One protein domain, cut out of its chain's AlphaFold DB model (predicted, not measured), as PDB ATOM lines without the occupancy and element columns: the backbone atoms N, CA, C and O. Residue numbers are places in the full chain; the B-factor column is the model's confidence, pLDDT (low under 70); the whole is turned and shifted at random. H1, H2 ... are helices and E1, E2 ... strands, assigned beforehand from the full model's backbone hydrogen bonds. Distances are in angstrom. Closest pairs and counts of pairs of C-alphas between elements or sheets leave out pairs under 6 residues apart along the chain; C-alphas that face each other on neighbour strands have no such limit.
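What this domain is: This is residues 5 to 80 of the 81 residues of the protein "NMO domain-containing protein" of Halobacteriales archaeon QS_5_70_17 (UniProt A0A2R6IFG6). What is the main picture? Two helices, H2 and H3, pack on each other at a steep tilt and both lie near strand E1 of a tiny two-stranded sheet, E1 beside E2, while the short helix H1 sits apart from them toward one end of an elongated body. What is it made of? The printed part has 76 residues, with 34 in named elements, under half, in the order H1 H2 E1 H3 E2; the sheet is parallel, its order E1, E2, and the class is mostly helix. How large is it? It is compact, with a radius of gyration of the C-alphas of 11.9 A, and spans 35 by 21 by 18 A.

Where its parts are: Where are the strands? E1 is residues 40 to 42, 6.7 A long, and E2 is residues 77 to 79, 5.9 A. Where are the helices? H3, residues 48 to 61, is 20.0 A long, from C-alpha 48 at (230.900, 214.558, 214.313). H2 is residues 26 to 34, 12.1 A, and H1 is residues 5 to 9, 6.1 A, with C-alpha 5 at (235.376, 213.664, 186.766).

How they stand to each other: How do the strands stand? E1 and E2 are parallel, 21 degrees between directions; C-alphas 40 and 77 face each other at 5.2 A, but no backbone N and O across the pair are within hydrogen-bond range. E1, H3 and E2 form a strand-helix-strand unit, two parallel strands with a helix between, its crossover right-handed. What of the helices? H2 and H3 touch, the same way at a steep tilt of 45 degrees; their closest C-alphas, of Pro 26 and Thr 58, are 4.4 A apart. The closest C-alphas of H2 and E1, of Ala 29 and Ser 40, are 5.4 A apart. H1 is apart from H2, H3, E1 and E2, and in each helix every O i to N i+4 pair is within hydrogen-bond range.

The domain as a whole: What is the greatest distance? The two C-alphas farthest apart, of Trp 45 and Gly 67, are 35.7 A apart. Which links are long? H1 to H2, 16 residues, and H3 to E2, 15 residues, are long, and the printed part has no cut. Where is confidence low? Residues 63 to 80 have pLDDT under 70; the mean of the printed part is 79.9.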
ATOM      1  N   PHE A   5     234.992 213.360 185.388       93.62
ATOM      2  CA  PHE A   5     235.376 213.664 186.766       93.62
ATOM      3  C   PHE A   5     235.519 215.173 187.008       93.62
ATOM      4  O   PHE A   5     234.921 215.698 187.950       93.62
ATOM      5  N   THR A   6     236.279 215.883 186.163       92.81
ATOM      6  CA  THR A   6     236.493 217.334 186.314       92.81
ATOM      7  C   THR A   6     235.181 218.105 186.191       92.81
ATOM      8  O   THR A   6     234.943 219.042 186.952       92.81
ATOM      9  N   GLU A   7     234.285 217.666 185.303       93.44
ATOM     10  CA  GLU A   7     232.958 218.259 185.106       93.44
ATOM     11  C   GLU A   7     232.021 218.001 186.292       93.44
ATOM     12  O   GLU A   7     231.351 218.918 186.773       93.44
ATOM     13  N   ARG A   8     232.003 216.767 186.814       92.81
ATOM     14  CA  ARG A   8     231.146 216.391 187.945       92.81
ATOM     15  C   ARG A   8     231.541 217.084 189.246       92.81
ATOM     16  O   ARG A   8     230.661 217.439 190.031       92.81
ATOM     17  N   PHE A   9     232.840 217.239 189.497       89.69
ATOM     18  CA  PHE A   9     233.357 217.773 190.761       89.69
ATOM     19  C   PHE A   9     233.792 219.240 190.692       89.69
ATOM     20  O   PHE A   9     234.024 219.840 191.740       89.69
ATOM     21  N   GLY A  10     233.854 219.842 189.500       91.00
ATOM     22  CA  GLY A  10     234.227 221.247 189.326       91.00
ATOM     23  C   GLY A  10     235.691 221.528 189.671       91.00
ATOM     24  O   GLY A  10     235.979 222.547 190.299       91.00
ATOM     25  N   VAL A  11     236.585 220.612 189.296       90.88
ATOM     26  CA  VAL A  11     238.036 220.665 189.545       90.88
ATOM     27  C   VAL A  11     238.801 220.759 188.221       90.88
ATOM     28  O   VAL A  11     238.286 220.345 187.186       90.88
ATOM     29  N   ASP A  12     240.016 221.301 188.239       93.50
ATOM     30  CA  ASP A  12     240.814 221.544 187.026       93.50
ATOM     31  C   ASP A  12     241.614 220.294 186.592       93.50
ATOM     32  O   ASP A  12     241.896 220.099 185.404       93.50
ATOM     33  N   CYS A  13     241.938 219.417 187.549       93.88
ATOM     34  CA  CYS A  13     242.689 218.179 187.355       93.88
ATOM     35  C   CYS A  13     241.847 216.962 187.779       93.88
ATOM     36  O   CYS A  13     241.247 216.989 188.856       93.88
ATOM     37  N   PRO A  14     241.830 215.852 187.012       95.69
ATOM     38  CA  PRO A  14     241.127 214.629 187.401       95.69
ATOM     39  C   PRO A  14     241.922 213.808 188.424       95.69
ATOM     40  O   PRO A  14     242.160 212.618 188.245       95.69
ATOM     41  N   ILE A  15     242.372 214.470 189.486       94.69
ATOM     42  CA  ILE A  15     243.177 213.885 190.550       94.69
ATOM     43  C   ILE A  15     242.377 214.003 191.840       94.69
ATOM     44  O   ILE A  15     241.981 215.098 192.245       94.69
ATOM     45  N   ALA A  16     242.154 212.865 192.489       94.00
ATOM     46  CA  ALA A  16     241.571 212.789 193.817       94.00
ATOM     47  C   ALA A  16     242.646 212.354 194.809       94.00
ATOM     48  O   ALA A  16     243.259 211.299 194.645       94.00
ATOM     49  N   GLN A  17     242.865 213.148 195.852       94.06
ATOM     50  CA  GLN A  17     243.762 212.757 196.930       94.06
ATOM     51  C   GLN A  17     243.087 211.681 197.792       94.06
ATOM     52  O   GLN A  17     241.962 211.857 198.269       94.06
ATOM     53  N   ALA A  18     243.781 210.556 197.990       92.62
ATOM     54  CA  ALA A  18     243.285 209.423 198.764       92.62
ATOM     55  C   ALA A  18     243.212 209.761 200.267       92.62
ATOM     56  O   ALA A  18     244.206 210.245 200.816       92.62
ATOM     57  N   PRO A  19     242.082 209.520 200.957       86.56
ATOM     58  CA  PRO A  19     241.936 209.809 202.381       86.56
ATOM     59  C   PRO A  19     242.728 208.800 203.230       86.56
ATOM     60  O   PRO A  19     242.255 207.700 203.502       86.56
ATOM     61  N   VAL A  20     243.935 209.180 203.653       86.56
ATOM     62  CA  VAL A  20     244.819 208.408 204.539       86.56
ATOM     63  C   VAL A  20     244.911 209.113 205.892       86.56
ATOM     64  O   VAL A  20     245.384 210.245 205.973       86.56
ATOM     65  N   GLU A  21     244.447 208.450 206.950       75.88
ATOM     66  CA  GLU A  21     244.267 208.996 208.309       75.88
ATOM     67  C   GLU A  21     245.439 209.872 208.782       75.88
ATOM     68  O   GLU A  21     245.250 211.055 209.071       75.88
ATOM     69  N   ILE A  22     246.657 209.337 208.713       75.56
ATOM     70  CA  ILE A  22     247.834 209.955 209.329       75.56
ATOM     71  C   ILE A  22     248.309 211.245 208.632       75.56
ATOM     72  O   ILE A  22     248.875 212.133 209.275       75.56
ATOM     73  N   VAL A  23     248.042 211.389 207.326       77.94
ATOM     74  CA  VAL A  23     248.536 212.509 206.495       77.94
ATOM     75  C   VAL A  23     247.439 213.465 206.021       77.94
ATOM     76  O   VAL A  23     247.724 214.621 205.708       77.94
ATOM     77  N   THR A  24     246.174 213.040 205.994       78.44
ATOM     78  CA  THR A  24     245.071 213.823 205.399       78.44
ATOM     79  C   THR A  24     244.441 214.806 206.375       78.44
ATOM     80  O   THR A  24     243.264 214.763 206.739       78.44
ATOM     81  N   ARG A  25     245.288 215.741 206.807       86.06
ATOM     82  CA  ARG A  25     244.922 216.894 207.630       86.06
ATOM     83  C   ARG A  25     244.346 218.023 206.761       86.06
ATOM     84  O   ARG A  25     244.628 218.068 205.559       86.06
ATOM     85  N   PRO A  26     243.616 218.985 207.355       92.00
ATOM     86  CA  PRO A  26     243.014 220.108 206.630       92.00
ATOM     87  C   PRO A  26     243.959 220.877 205.705       92.00
ATOM     88  O   PRO A  26     243.564 221.260 204.609       92.00
ATOM     89  N   ARG A  27     245.230 221.043 206.096       92.06
ATOM     90  CA  ARG A  27     246.250 221.695 205.259       92.06
ATOM     91  C   ARG A  27     246.506 220.956 203.940       92.06
ATOM     92  O   ARG A  27     246.621 221.610 202.910       92.06
ATOM     93  N   LEU A  28     246.595 219.623 203.962       92.50
ATOM     94  CA  LEU A  28     246.842 218.832 202.752       92.50
ATOM     95  C   LEU A  28     245.626 218.868 201.824       92.50
ATOM     96  O   LEU A  28     245.773 219.136 200.635       92.50
ATOM     97  N   ALA A  29     244.429 218.655 202.376       92.88
ATOM     98  CA  ALA A  29     243.193 218.700 201.598       92.88
ATOM     99  C   ALA A  29     242.992 220.079 200.941       92.88
ATOM    100  O   ALA A  29     242.662 220.148 199.760       92.88
ATOM    101  N   ALA A  30     243.258 221.164 201.678       92.88
ATOM    102  CA  ALA A  30     243.212 222.525 201.148       92.88
ATOM    103  C   ALA A  30     244.229 222.742 200.019       92.88
ATOM    104  O   ALA A  30     243.849 223.212 198.954       92.88
ATOM    105  N   ALA A  31     245.487 222.331 200.210       93.44
ATOM    106  CA  ALA A  31     246.530 222.490 199.196       93.44
ATOM    107  C   ALA A  31     246.206 221.741 197.891       93.44
ATOM    108  O   ALA A  31     246.403 222.282 196.806       93.44
ATOM    109  N   VAL A  32     245.667 220.518 197.981       93.19
ATOM    110  CA  VAL A  32     245.219 219.756 196.801       93.19
ATOM    111  C   VAL A  32     244.068 220.467 196.092       93.19
ATOM    112  O   VAL A  32     244.063 220.551 194.864       93.19
ATOM    113  N   SER A  33     243.100 220.989 196.851       93.44
ATOM    114  CA  SER A  33     241.988 221.760 196.291       93.44
ATOM    115  C   SER A  33     242.443 223.050 195.611       93.44
ATOM    116  O   SER A  33     241.971 223.349 194.516       93.44
ATOM    117  N   ASP A  34     243.386 223.777 196.208       93.00
ATOM    118  CA  ASP A  34     243.937 225.012 195.644       93.00
ATOM    119  C   ASP A  34     244.774 224.743 194.384       93.00
ATOM    120  O   ASP A  34     244.761 225.543 193.450       93.00
ATOM    121  N   ALA A  35     245.432 223.582 194.308       92.81
ATOM    122  CA  ALA A  35     246.141 223.116 193.116       92.81
ATOM    123  C   ALA A  35     245.210 222.625 191.985       92.81
ATOM    124  O   ALA A  35     245.690 222.243 190.919       92.81
ATOM    125  N   GLY A  36     243.888 222.620 192.196       91.38
ATOM    126  CA  GLY A  36     242.901 222.238 191.185       91.38
ATOM    127  C   GLY A  36     242.493 220.762 191.205       91.38
ATOM    128  O   GLY A  36     241.824 220.322 190.273       91.38
ATOM    129  N   GLY A  37     242.861 219.998 192.236       93.31
ATOM    130  CA  GLY A  37     242.406 218.620 192.458       93.31
ATOM    131  C   GLY A  37     241.253 218.508 193.463       93.31
ATOM    132  O   GLY A  37     240.745 219.496 193.998       93.31
ATOM    133  N   LEU A  38     240.840 217.275 193.760       94.50
ATOM    134  CA  LEU A  38     239.858 216.979 194.805       94.50
ATOM    135  C   LEU A  38     240.567 216.569 196.107       94.50
ATOM    136  O   LEU A  38     241.069 215.449 196.221       94.50
ATOM    137  N   GLY A  39     240.604 217.478 197.086       92.81
ATOM    138  CA  GLY A  39     241.093 217.203 198.440       92.81
ATOM    139  C   GLY A  39     240.092 216.391 199.269       92.81
ATOM    140  O   GLY A  39     238.879 216.599 199.169       92.81
ATOM    141  N   SER A  40     240.601 215.492 200.114       93.00
ATOM    142  CA  SER A  40     239.800 214.574 200.935       93.00
ATOM    143  C   SER A  40     240.308 214.528 202.376       93.00
ATOM    144  O   SER A  40     241.511 214.455 202.622       93.00
ATOM    145  N   LEU A  41     239.388 214.486 203.341       91.88
ATOM    146  CA  LEU A  41     239.710 214.267 204.754       91.88
ATOM    147  C   LEU A  41     239.420 212.819 205.140       91.88
ATOM    148  O   LEU A  41     238.322 212.321 204.881       91.88
ATOM    149  N   ALA A  42     240.359 212.167 205.820       89.06
ATOM    150  CA  ALA A  42     240.051 210.961 206.572       89.06
ATOM    151  C   ALA A  42     239.342 211.336 207.881       89.06
ATOM    152  O   ALA A  42     239.836 212.148 208.667       89.06
ATOM    153  N   VAL A  43     238.167 210.748 208.098       87.31
ATOM    154  CA  VAL A  43     237.314 211.019 209.269       87.31
ATOM    155  C   VAL A  43     236.909 209.743 210.009       87.31
ATOM    156  O   VAL A  43     236.101 209.798 210.922       87.31
ATOM    157  N   THR A  44     237.485 208.594 209.641       84.12
ATOM    158  CA  THR A  44     237.109 207.260 210.141       84.12
ATOM    159  C   THR A  44     237.075 207.153 211.668       84.12
ATOM    160  O   THR A  44     236.233 206.435 212.200       84.12
ATOM    161  N   TRP A  45     237.974 207.863 212.354       83.88
ATOM    162  CA  TRP A  45     238.116 207.861 213.817       83.88
ATOM    163  C   TRP A  45     237.752 209.204 214.458       83.88
ATOM    164  O   TRP A  45     238.065 209.439 215.619       83.88
ATOM    165  N   ARG A  46     237.125 210.110 213.700       84.56
ATOM    166  CA  ARG A  46     236.678 211.411 214.203       84.56
ATOM    167  C   ARG A  46     235.200 211.337 214.541       84.56
ATOM    168  O   ARG A  46     234.407 210.813 213.761       84.56
ATOM    169  N   ASP A  47     234.824 211.921 215.668       91.38
ATOM    170  CA  ASP A  47     233.420 212.189 215.944       91.38
ATOM    171  C   ASP A  47     232.871 213.291 215.014       91.38
ATOM    172  O   ASP A  47     233.565 213.866 214.158       91.38
ATOM    173  N   SER A  48     231.579 213.579 215.159       92.25
ATOM    174  CA  SER A  48     230.900 214.558 214.313       92.25
ATOM    175  C   SER A  48     231.389 215.996 214.526       92.25
ATOM    176  O   SER A  48     231.382 216.781 213.574       92.25
ATOM    177  N   GLU A  49     231.830 216.352 215.731       94.69
ATOM    178  CA  GLU A  49     232.311 217.692 216.056       94.69
ATOM    179  C   GLU A  49     233.711 217.905 215.478       94.69
ATOM    180  O   GLU A  49     233.923 218.842 214.704       94.69
ATOM    181  N   ALA A  50     234.625 216.969 215.733       90.94
ATOM    182  CA  ALA A  50     235.965 216.935 215.166       90.94
ATOM    183  C   ALA A  50     235.927 216.910 213.630       90.94
ATOM    184  O   ALA A  50     236.711 217.590 212.959       90.94
ATOM    185  N   THR A  51     234.970 216.184 213.045       91.31
ATOM    186  CA  THR A  51     234.748 216.184 211.594       91.31
ATOM    187  C   THR A  51     234.323 217.563 211.090       91.31
ATOM    188  O   THR A  51     234.907 218.072 210.132       91.31
ATOM    189  N   ARG A  52     233.344 218.213 211.733       92.75
ATOM    190  CA  ARG A  52     232.905 219.569 211.350       92.75
ATOM    191  C   ARG A  52     234.026 220.593 211.505       92.75
ATOM    192  O   ARG A  52     234.188 221.433 210.617       92.75
ATOM    193  N   ALA A  53     234.806 220.506 212.580       93.12
ATOM    194  CA  ALA A  53     235.958 221.367 212.818       93.12
ATOM    195  C   ALA A  53     236.994 221.221 211.696       93.12
ATOM    196  O   ALA A  53     237.375 222.220 211.093       93.12
ATOM    197  N   ALA A  54     237.351 219.990 211.320       91.38
ATOM    198  CA  ALA A  54     238.293 219.734 210.231       91.38
ATOM    199  C   ALA A  54     237.778 220.222 208.861       91.38
ATOM    200  O   ALA A  54     238.550 220.739 208.048       91.38
ATOM    201  N   ILE A  55     236.471 220.104 208.601       91.31
ATOM    202  CA  ILE A  55     235.842 220.647 207.387       91.31
ATOM    203  C   ILE A  55     235.945 222.176 207.367       91.31
ATOM    204  O   ILE A  55     236.290 222.751 206.333       91.31
ATOM    205  N   ARG A  56     235.641 222.841 208.488       92.50
ATOM    206  CA  ARG A  56     235.748 224.301 208.622       92.50
ATOM    207  C   ARG A  56     237.194 224.758 208.429       92.50
ATOM    208  O   ARG A  56     237.442 225.613 207.587       92.50
ATOM    209  N   GLU A  57     238.129 224.097 209.099       92.50
ATOM    210  CA  GLU A  57     239.562 224.367 209.007       92.50
ATOM    211  C   GLU A  57     240.080 224.251 207.563       92.50
ATOM    212  O   GLU A  57     240.848 225.094 207.096       92.50
ATOM    213  N   THR A  58     239.627 223.226 206.830       92.62
ATOM    214  CA  THR A  58     239.984 223.031 205.414       92.62
ATOM    215  C   THR A  58     239.479 224.189 204.564       92.62
ATOM    216  O   THR A  58     240.218 224.704 203.733       92.62
ATOM    217  N   ARG A  59     238.233 224.628 204.787       87.81
ATOM    218  CA  ARG A  59     237.616 225.734 204.036       87.81
ATOM    219  C   ARG A  59     238.277 227.081 204.308       87.81
ATOM    220  O   ARG A  59     238.326 227.910 203.408       87.81
ATOM    221  N   GLU A  60     238.743 227.302 205.532       90.19
ATOM    222  CA  GLU A  60     239.484 228.510 205.914       90.19
ATOM    223  C   GLU A  60     240.878 228.549 205.281       90.19
ATOM    224  O   GLU A  60     241.362 229.623 204.939       90.19
ATOM    225  N   ARG A  61     241.517 227.382 205.117       88.12
ATOM    226  CA  ARG A  61     242.860 227.251 204.528       88.12
ATOM    227  C   ARG A  61     242.858 227.254 203.017       88.12
ATOM    228  O   ARG A  61     243.800 227.780 202.438       88.12
ATOM    229  N   SER A  62     241.847 226.648 202.397       80.38
ATOM    230  CA  SER A  62     241.708 226.713 200.950       80.38
ATOM    231  C   SER A  62     241.522 228.174 200.588       80.38
ATOM    232  O   SER A  62     240.583 228.804 201.095       80.38
ATOM    233  N   ALA A  63     242.405 228.715 199.753       64.75
ATOM    234  CA  ALA A  63     242.257 230.049 199.206       64.75
ATOM    235  C   ALA A  63     240.991 230.029 198.352       64.75
ATOM    236  O   ALA A  63     241.018 229.703 197.167       64.75
ATOM    237  N   GLY A  64     239.843 230.279 198.994       54.44
ATOM    238  CA  GLY A  64     238.540 230.163 198.366       54.44
ATOM    239  C   GLY A  64     238.619 230.866 197.029       54.44
ATOM    240  O   GLY A  64     239.027 232.023 197.003       54.44
ATOM    241  N   ARG A  65     238.309 230.144 195.944       50.47
ATOM    242  CA  ARG A  65     238.346 230.594 194.544       50.47
ATOM    243  C   ARG A  65     237.413 231.809 194.370       50.47
ATOM    244  O   ARG A  65     236.321 231.725 193.810       50.47
ATOM    245  N   ARG A  66     237.807 232.945 194.945       41.94
ATOM    246  CA  ARG A  66     237.203 234.269 194.890       41.94
ATOM    247  C   ARG A  66     237.712 234.855 193.582       41.94
ATOM    248  O   ARG A  66     238.820 235.362 193.526       41.94
ATOM    249  N   GLY A  67     236.934 234.718 192.510       36.59
ATOM    250  CA  GLY A  67     237.143 235.543 191.315       36.59
ATOM    251  C   GLY A  67     237.035 234.871 189.950       36.59
ATOM    252  O   GLY A  67     236.906 235.589 188.968       36.59
ATOM    253  N   ARG A  68     237.014 233.538 189.819       38.69
ATOM    254  CA  ARG A  68     236.929 232.917 188.481       38.69
ATOM    255  C   ARG A  68     235.874 231.823 188.443       38.69
ATOM    256  O   ARG A  68     236.096 230.757 189.006       38.69
ATOM    257  N   ARG A  69     234.730 232.169 187.818       38.00
ATOM    258  CA  ARG A  69     233.515 231.362 187.565       38.00
ATOM    259  C   ARG A  69     233.230 230.366 188.681       38.00
ATOM    260  O   ARG A  69     233.830 229.306 188.672       38.00
ATOM    261  N   ARG A  70     232.283 230.658 189.585       36.97
ATOM    262  CA  ARG A  70     231.753 229.644 190.514       36.97
ATOM    263  C   ARG A  70     231.385 228.380 189.718       36.97
ATOM    264  O   ARG A  70     230.352 228.408 189.048       36.97
ATOM    265  N   PRO A  71     232.138 227.267 189.803       39.88
ATOM    266  CA  PRO A  71     231.524 225.982 189.557       39.88
ATOM    267  C   PRO A  71     230.598 225.754 190.760       39.88
ATOM    268  O   PRO A  71     230.846 226.256 191.864       39.88
ATOM    269  N   ARG A  72     229.489 225.042 190.570       43.56
ATOM    270  CA  ARG A  72     228.679 224.566 191.698       43.56
ATOM    271  C   ARG A  72     229.641 223.868 192.673       43.56
ATOM    272  O   ARG A  72     230.318 222.941 192.261       43.56
ATOM    273  N   ARG A  73     229.772 224.425 193.885       44.91
ATOM    274  CA  ARG A  73     230.799 224.145 194.911       44.91
ATOM    275  C   ARG A  73     231.467 222.760 194.767       44.91
ATOM    276  O   ARG A  73     230.722 221.779 194.830       44.91
ATOM    277  N   PRO A  74     232.812 222.651 194.688       43.66
ATOM    278  CA  PRO A  74     233.460 221.348 194.760       43.66
ATOM    279  C   PRO A  74     233.088 220.725 196.105       43.66
ATOM    280  O   PRO A  74     233.319 221.294 197.179       43.66
ATOM    281  N   ARG A  75     232.379 219.596 196.043       50.69
ATOM    282  CA  ARG A  75     232.005 218.839 197.233       50.69
ATOM    283  C   ARG A  75     233.289 218.231 197.767       50.69
ATOM    284  O   ARG A  75     233.847 217.353 197.122       50.69
ATOM    285  N   LEU A  76     233.736 218.702 198.929       51.97
ATOM    286  CA  LEU A  76     234.719 217.991 199.739       51.97
ATOM    287  C   LEU A  76     234.279 216.524 199.817       51.97
ATOM    288  O   LEU A  76     233.176 216.239 200.295       51.97
ATOM    289  N   ALA A  77     235.111 215.616 199.316       54.72
ATOM    290  CA  ALA A  77     234.860 214.194 199.442       54.72
ATOM    291  C   ALA A  77     235.197 213.796 200.881       54.72
ATOM    292  O   ALA A  77     236.347 213.555 201.242       54.72
ATOM    293  N   VAL A  78     234.175 213.794 201.733       53.34
ATOM    294  CA  VAL A  78     234.268 213.168 203.048       53.34
ATOM    295  C   VAL A  78     233.969 211.695 202.829       53.34
ATOM    296  O   VAL A  78     232.828 211.327 202.554       53.34
ATOM    297  N   ARG A  79     234.999 210.848 202.908       47.50
ATOM    298  CA  ARG A  79     234.787 209.403 202.945       47.50
ATOM    299  C   ARG A  79     234.401 209.033 204.372       47.50
ATOM    300  O   ARG A  79     235.259 208.919 205.243       47.50
ATOM    301  N   LEU A  80     233.097 208.939 204.601       41.97
ATOM    302  CA  LEU A  80     232.534 208.269 205.769       41.97
ATOM    303  C   LEU A  80     232.613 206.751 205.538       41.97
ATOM    304  O   LEU A  80     232.811 206.320 204.397       41.97
TER     305      LEU A  80